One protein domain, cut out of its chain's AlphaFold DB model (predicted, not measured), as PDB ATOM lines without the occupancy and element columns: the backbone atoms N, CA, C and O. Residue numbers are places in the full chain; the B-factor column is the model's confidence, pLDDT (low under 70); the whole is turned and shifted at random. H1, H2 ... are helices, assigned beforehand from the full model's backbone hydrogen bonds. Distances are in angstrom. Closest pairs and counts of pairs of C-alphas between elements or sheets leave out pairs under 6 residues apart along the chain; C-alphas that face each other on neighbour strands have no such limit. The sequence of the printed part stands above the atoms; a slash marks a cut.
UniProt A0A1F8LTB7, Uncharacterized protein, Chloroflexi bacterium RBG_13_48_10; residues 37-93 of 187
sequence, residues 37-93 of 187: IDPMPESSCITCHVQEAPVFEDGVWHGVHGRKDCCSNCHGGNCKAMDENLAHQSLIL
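AT A GLANCE: This is residues 37 to 93 of the 187 residues of an uncharacterized protein of Chloroflexi bacterium RBG_13_48_10 (UniProt A0A1F8LTB7). Little regular structure is seen: four short helices are set apart along a winding chain of loops, with H2 at one end of the longest axis, H4 at the other, and H1 and H3 between. The 57 printed residues have helices H1, H2, H3, H4 in chain order and no named strand; the class is all helix, with 21 residues in named elements. The whole is compact, with a radius of gyration of the C-alphas of 10.9 A and spans of 28 by 26 by 21 A.

HOW THE PARTS SIT: H1, residues 44 to 49, is close to but not clearly touching H4, residues 84 to 87; their closest C-alphas, Cys 45 and Ala 87, are 7.4 A apart. H1 is likewise close to but not clearly touching H3, residues 71 to 75, with the closest C-alphas, Cys 45 and Cys 71, 7.2 A apart. H2, residues 60 to 65, is apart from H1, H3 and H4. Every O i to N i+4 pair is within hydrogen-bond range in H2 and H3, and 1 of 2 in H1; H4 is too short for one.

IN THESE COORDINATES: H1 spans 9.1 A from C-alpha 44 at (177.875, 212.669, 171.418), H2 8.9 A, H3 5.9 A, and H4 5.0 A to C-alpha 87 at (172.903, 215.173, 166.148).

THE WHOLE: The farthest C-alphas, Val 60 and Asp 83, are 28.5 A apart. The printed part has no cut, and no link is long. Residues 37 to 42 and 66 to 70 have pLDDT under 70.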
ATOM      1  N   ILE A  37     176.601 198.411 179.088       40.75
ATOM      2  CA  ILE A  37     178.017 198.527 178.751       40.75
ATOM      3  C   ILE A  37     178.503 199.723 179.554       40.75
ATOM      4  O   ILE A  37     177.882 200.777 179.498       40.75
ATOM      5  N   ASP A  38     179.518 199.490 180.378       39.88
ATOM      6  CA  ASP A  38     180.360 200.519 180.968       39.88
ATOM      7  C   ASP A  38     181.743 200.333 180.304       39.88
ATOM      8  O   ASP A  38     182.297 199.228 180.380       39.88
ATOM      9  N   PRO A  39     182.260 201.330 179.570       49.69
ATOM     10  CA  PRO A  39     181.600 202.598 179.326       49.69
ATOM     11  C   PRO A  39     180.414 202.408 178.382       49.69
ATOM     12  O   PRO A  39     180.467 201.658 177.398       49.69
ATOM     13  N   MET A  40     179.319 203.084 178.714       46.69
ATOM     14  CA  MET A  40     178.222 203.268 177.779       46.69
ATOM     15  C   MET A  40     178.814 203.974 176.558       46.69
ATOM     16  O   MET A  40     179.734 204.770 176.749       46.69
ATOM     17  N   PRO A  41     178.395 203.693 175.309       53.03
ATOM     18  CA  PRO A  41     178.825 204.530 174.198       53.03
ATOM     19  C   PRO A  41     178.496 205.973 174.571       53.03
ATOM     20  O   PRO A  41     177.319 206.296 174.734       53.03
ATOM     21  N   GLU A  42     179.543 206.772 174.786       61.34
ATOM     22  CA  GLU A  42     179.445 208.173 175.177       61.34
ATOM     23  C   GLU A  42     178.485 208.835 174.189       61.34
ATOM     24  O   GLU A  42     178.720 208.821 172.976       61.34
ATOM     25  N   SER A  43     177.349 209.323 174.684       74.88
ATOM     26  CA  SER A  43     176.429 210.063 173.829       74.88
ATOM     27  C   SER A  43     177.171 211.289 173.316       74.88
ATOM     28  O   SER A  43     177.656 212.086 174.117       74.88
ATOM     29  N   SER A  44     177.223 211.489 171.997       83.69
ATOM     30  CA  SER A  44     177.875 212.669 171.418       83.69
ATOM     31  C   SER A  44     177.287 213.990 171.926       83.69
ATOM     32  O   SER A  44     177.948 215.023 171.851       83.69
ATOM     33  N   CYS A  45     176.078 213.962 172.502       86.06
ATOM     34  CA  CYS A  45     175.430 215.122 173.102       86.06
ATOM     35  C   CYS A  45     176.261 215.742 174.236       86.06
ATOM     36  O   CYS A  45     176.376 216.967 174.300       86.06
ATOM     37  N   ILE A  46     176.845 214.932 175.135       82.38
ATOM     38  CA  ILE A  46     177.529 215.472 176.325       82.38
ATOM     39  C   ILE A  46     178.813 216.218 175.953       82.38
ATOM     40  O   ILE A  46     179.193 217.151 176.656       82.38
ATOM     41  N   THR A  47     179.427 215.875 174.816       84.25
ATOM     42  CA  THR A  47     180.659 216.505 174.334       84.25
ATOM     43  C   THR A  47     180.517 218.018 174.181       84.25
ATOM     44  O   THR A  47     181.427 218.746 174.572       84.25
ATOM     45  N   CYS A  48     179.376 218.499 173.675       84.12
ATOM     46  CA  CYS A  48     179.097 219.936 173.566       84.12
ATOM     47  C   CYS A  48     178.317 220.452 174.785       84.12
ATOM     48  O   CYS A  48     178.649 221.493 175.357       84.12
ATOM     49  N   HIS A  49     177.305 219.705 175.242       86.69
ATOM     50  CA  HIS A  49     176.405 220.170 176.301       86.69
ATOM     51  C   HIS A  49     177.057 220.271 177.679       86.69
ATOM     52  O   HIS A  49     176.526 220.975 178.522       86.69
ATOM     53  N   VAL A  50     178.213 219.659 177.938       81.69
ATOM     54  CA  VAL A  50     178.916 219.867 179.217       81.69
ATOM     55  C   VAL A  50     179.485 221.286 179.371       81.69
ATOM     56  O   VAL A  50     179.706 221.732 180.494       81.69
ATOM     57  N   GLN A  51     179.706 222.013 178.269       82.19
ATOM     58  CA  GLN A  51     180.328 223.345 178.284       82.19
ATOM     59  C   GLN A  51     179.448 224.428 177.662       82.19
ATOM     60  O   GLN A  51     179.336 225.515 178.223       82.19
ATOM     61  N   GLU A  52     178.836 224.157 176.510       85.56
ATOM     62  CA  GLU A  52     178.180 225.196 175.706       85.56
ATOM     63  C   GLU A  52     176.739 225.463 176.152       85.56
ATOM     64  O   GLU A  52     176.282 226.605 176.157       85.56
ATOM     65  N   ALA A  53     176.034 224.412 176.567       83.25
ATOM     66  CA  ALA A  53     174.664 224.474 177.063       83.25
ATOM     67  C   ALA A  53     174.445 223.371 178.118       83.25
ATOM     68  O   ALA A  53     173.875 222.324 177.789       83.25
ATOM     69  N   PRO A  54     174.924 223.575 179.362       81.69
ATOM     70  CA  PRO A  54     174.815 222.605 180.451       81.69
ATOM     71  C   PRO A  54     173.364 222.369 180.846       81.69
ATOM     72  O   PRO A  54     172.783 223.112 181.625       81.69
ATOM     73  N   VAL A  55     172.795 221.289 180.311       79.19
ATOM     74  CA  VAL A  55     171.417 220.852 180.591       79.19
ATOM     75  C   VAL A  55     171.343 219.708 181.602       79.19
ATOM     76  O   VAL A  55     170.276 219.401 182.118       79.19
ATOM     77  N   PHE A  56     172.473 219.066 181.912       74.50
ATOM     78  CA  PHE A  56     172.515 217.875 182.768       74.50
ATOM     79  C   PHE A  56     172.060 218.139 184.211       74.50
ATOM     80  O   PHE A  56     171.519 217.254 184.868       74.50
ATOM     81  N   GLU A  57     172.279 219.349 184.715       74.25
ATOM     82  CA  GLU A  57     171.850 219.755 186.060       74.25
ATOM     83  C   GLU A  57     170.550 220.566 186.030       74.25
ATOM     84  O   GLU A  57     170.063 221.017 187.067       74.25
ATOM     85  N   ASP A  58     169.974 220.742 184.840       77.81
ATOM     86  CA  ASP A  58     168.878 221.668 184.626       77.81
ATOM     87  C   ASP A  58     167.546 220.972 184.921       77.81
ATOM     88  O   ASP A  58     167.060 220.116 184.175       77.81
ATOM     89  N   GLY A  59     166.977 221.304 186.077       77.00
ATOM     90  CA  GLY A  59     165.746 220.713 186.588       77.00
ATOM     91  C   GLY A  59     165.930 219.380 187.322       77.00
ATOM     92  O   GLY A  59     166.837 218.583 187.081       77.00
ATOM     93  N   VAL A  60     164.992 219.101 188.233       78.50
ATOM     94  CA  VAL A  60     165.014 217.908 189.101       78.50
ATOM     95  C   VAL A  60     165.030 216.606 188.291       78.50
ATOM     96  O   VAL A  60     165.623 215.618 188.726       78.50
ATOM     97  N   TRP A  61     164.418 216.602 187.100       78.88
ATOM     98  CA  TRP A  61     164.337 215.425 186.233       78.88
ATOM     99  C   TRP A  61     165.716 214.903 185.809       78.88
ATOM    100  O   TRP A  61     165.968 213.704 185.939       78.88
ATOM    101  N   HIS A  62     166.630 215.768 185.357       81.12
ATOM    102  CA  HIS A  62     167.960 215.323 184.938       81.12
ATOM    103  C   HIS A  62     168.805 214.819 186.120       81.12
ATOM    104  O   HIS A  62     169.557 213.860 185.968       81.12
ATOM    105  N   GLY A  63     168.590 215.322 187.339       76.12
ATOM    106  CA  GLY A  63     169.243 214.774 188.536       76.12
ATOM    107  C   GLY A  63     168.857 213.317 188.853       76.12
ATOM    108  O   GLY A  63     169.681 212.533 189.351       76.12
ATOM    109  N   VAL A  64     167.614 212.923 188.548       75.62
ATOM    110  CA  VAL A  64     167.119 211.554 188.785       75.62
ATOM    111  C   VAL A  64     167.255 210.625 187.568       75.62
ATOM    112  O   VAL A  64     167.363 209.416 187.769       75.62
ATOM    113  N   HIS A  65     167.332 211.157 186.341       78.19
ATOM    114  CA  HIS A  65     167.387 210.361 185.098       78.19
ATOM    115  C   HIS A  65     168.658 210.554 184.245       78.19
ATOM    116  O   HIS A  65     168.884 209.781 183.316       78.19
ATOM    117  N   GLY A  66     169.523 211.522 184.553       65.81
ATOM    118  CA  GLY A  66     170.673 211.899 183.717       65.81
ATOM    119  C   GLY A  66     171.865 210.940 183.767       65.81
ATOM    120  O   GLY A  66     172.661 210.908 182.841       65.81
ATOM    121  N   ARG A  67     171.990 210.088 184.792       58.94
ATOM    122  CA  ARG A  67     173.231 209.331 185.103       58.94
ATOM    123  C   ARG A  67     173.609 208.193 184.141       58.94
ATOM    124  O   ARG A  67     174.385 207.321 184.519       58.94
ATOM    125  N   LYS A  68     173.025 208.135 182.948       54.50
ATOM    126  CA  LYS A  68     173.241 207.047 181.990       54.50
ATOM    127  C   LYS A  68     173.385 207.546 180.552       54.50
ATOM    128  O   LYS A  68     172.923 206.837 179.684       54.50
ATOM    129  N   ASP A  69     173.887 208.751 180.262       59.34
ATOM    130  CA  ASP A  69     174.100 209.234 178.873       59.34
ATOM    131  C   ASP A  69     172.890 209.038 177.915       59.34
ATOM    132  O   ASP A  69     173.013 208.833 176.709       59.34
ATOM    133  N   CYS A  70     171.672 209.076 178.461       65.88
ATOM    134  CA  CYS A  70     170.432 208.666 177.795       65.88
ATOM    135  C   CYS A  70     169.684 209.838 177.137       65.88
ATOM    136  O   CYS A  70     168.464 209.758 176.990       65.88
ATOM    137  N   CYS A  71     170.365 210.928 176.752       82.94
ATOM    138  CA  CYS A  71     169.712 212.135 176.220       82.94
ATOM    139  C   CYS A  71     168.728 211.781 175.094       82.94
ATOM    140  O   CYS A  71     167.561 212.171 175.128       82.94
ATOM    141  N   SER A  72     169.168 210.931 174.163       84.69
ATOM    142  CA  SER A  72     168.366 210.530 173.011       84.69
ATOM    143  C   SER A  72     167.214 209.578 173.311       84.69
ATOM    144  O   SER A  72     166.333 209.410 172.475       84.69
ATOM    145  N   ASN A  73     167.175 208.958 174.489       81.88
ATOM    146  CA  ASN A  73     166.075 208.059 174.842       81.88
ATOM    147  C   ASN A  73     164.787 208.824 175.145       81.88
ATOM    148  O   ASN A  73     163.703 208.282 174.962       81.88
ATOM    149  N   CYS A  74     164.912 210.069 175.603       85.25
ATOM    150  CA  CYS A  74     163.771 210.935 175.882       85.25
ATOM    151  C   CYS A  74     163.639 212.054 174.850       85.25
ATOM    152  O   CYS A  74     162.527 212.443 174.508       85.25
ATOM    153  N   HIS A  75     164.764 212.574 174.361       88.31
ATOM    154  CA  HIS A  75     164.771 213.672 173.405       88.31
ATOM    155  C   HIS A  75     164.928 213.214 171.955       88.31
ATOM    156  O   HIS A  75     164.796 214.038 171.068       88.31
ATOM    157  N   GLY A  76     165.196 211.943 171.652       87.06
ATOM    158  CA  GLY A  76     165.505 211.531 170.277       87.06
ATOM    159  C   GLY A  76     166.852 212.085 169.791       87.06
ATOM    160  O   GLY A  76     167.797 212.214 170.563       87.06
ATOM    161  N   GLY A  77     166.976 212.413 168.508       89.06
ATOM    162  CA  GLY A  77     168.273 212.821 167.959       89.06
ATOM    163  C   GLY A  77     169.207 211.650 167.627       89.06
ATOM    164  O   GLY A  77     168.889 210.473 167.823       89.06
ATOM    165  N   ASN A  78     170.390 211.985 167.118       87.00
ATOM    166  CA  ASN A  78     171.446 211.041 166.771       87.00
ATOM    167  C   ASN A  78     172.637 211.186 167.729       87.00
ATOM    168  O   ASN A  78     173.567 211.949 167.477       87.00
ATOM    169  N   CYS A  79     172.648 210.376 168.788       85.00
ATOM    170  CA  CYS A  79     173.698 210.357 169.816       85.00
ATOM    171  C   CYS A  79     175.065 209.819 169.348       85.00
ATOM    172  O   CYS A  79     175.954 209.601 170.169       85.00
ATOM    173  N   LYS A  80     175.238 209.559 168.047       84.19
ATOM    174  CA  LYS A  80     176.510 209.130 167.444       84.19
ATOM    175  C   LYS A  80     177.111 210.184 166.514       84.19
ATOM    176  O   LYS A  80     178.212 209.977 166.007       84.19
ATOM    177  N   ALA A  81     176.393 211.272 166.238       86.00
ATOM    178  CA  ALA A  81     176.857 212.331 165.352       86.00
ATOM    179  C   ALA A  81     177.515 213.462 166.152       86.00
ATOM    180  O   ALA A  81     176.959 213.921 167.142       86.00
ATOM    181  N   MET A  82     178.685 213.914 165.696       86.19
ATOM    182  CA  MET A  82     179.377 215.095 166.236       86.19
ATOM    183  C   MET A  82     179.018 216.389 165.496       86.19
ATOM    184  O   MET A  82     179.299 217.473 165.989       86.19
ATOM    185  N   ASP A  83     178.419 216.282 164.306       91.56
ATOM    186  CA  ASP A  83     177.824 217.428 163.620       91.56
ATOM    187  C   ASP A  83     176.513 217.801 164.315       91.56
ATOM    188  O   ASP A  83     175.641 216.947 164.478       91.56
ATOM    189  N   GLU A  84     176.378 219.065 164.708       89.56
ATOM    190  CA  GLU A  84     175.246 219.563 165.492       89.56
ATOM    191  C   GLU A  84     173.900 219.321 164.794       89.56
ATOM    192  O   GLU A  84     172.959 218.806 165.399       89.56
ATOM    193  N   ASN A  85     173.808 219.631 163.498       93.12
ATOM    194  CA  ASN A  85     172.557 219.487 162.755       93.12
ATOM    195  C   ASN A  85     172.147 218.017 162.641       93.12
ATOM    196  O   ASN A  85     170.968 217.681 162.781       93.12
ATOM    197  N   LEU A  86     173.116 217.133 162.399       89.81
ATOM    198  CA  LEU A  86     172.867 215.699 162.332       89.81
ATOM    199  C   LEU A  86     172.529 215.114 163.709       89.81
ATOM    200  O   LEU A  86     171.658 214.249 163.796       89.81
ATOM    201  N   ALA A  87     173.177 215.588 164.774       89.75
ATOM    202  CA  ALA A  87     172.903 215.173 166.148       89.75
ATOM    203  C   ALA A  87     171.492 215.577 166.596       89.75
ATOM    204  O   ALA A  87     170.787 214.785 167.221       89.75
ATOM    205  N   HIS A  88     171.045 216.773 166.214       93.19
ATOM    206  CA  HIS A  88     169.715 217.294 166.538       93.19
ATOM    207  C   HIS A  88     168.611 216.839 165.573       93.19
ATOM    208  O   HIS A  88     167.446 217.215 165.733       93.19
ATOM    209  N   GLN A  89     168.926 216.009 164.576       91.88
ATOM    210  CA  GLN A  89     167.920 215.501 163.650       91.88
ATOM    211  C   GLN A  89     166.877 214.648 164.389       91.88
ATOM    212  O   GLN A  89     167.210 213.637 164.997       91.88
ATOM    213  N   SER A  90     165.598 215.024 164.282       88.56
ATOM    214  CA  SER A  90     164.483 214.376 164.997       88.56
ATOM    215  C   SER A  90     164.565 214.505 166.525       88.56
ATOM    216  O   SER A  90     164.034 213.658 167.245       88.56
ATOM    217  N   LEU A  91     165.228 215.555 167.024       90.81
ATOM    218  CA  LEU A  91     165.202 215.915 168.436       90.81
ATOM    219  C   LEU A  91     163.815 216.455 168.827       90.81
ATOM    220  O   LEU A  91     163.219 217.280 168.135       90.81
ATOM    221  N   ILE A  92     163.322 216.012 169.974       88.94
ATOM    222  CA  ILE A  92     162.104 216.453 170.636       88.94
ATOM    223  C   ILE A  92     162.523 217.282 171.845       88.94
ATOM    224  O   ILE A  92     163.177 216.799 172.770       88.94
ATOM    225  N   LEU A  93     162.118 218.550 171.853       85.75
ATOM    226  CA  LEU A  93     162.508 219.485 172.904       85.75
ATOM    227  C   LEU A  93     161.826 219.174 174.245       85.75
ATOM    228  O   LEU A  93     162.429 219.332 175.299       85.75
TER     229      LEU A  93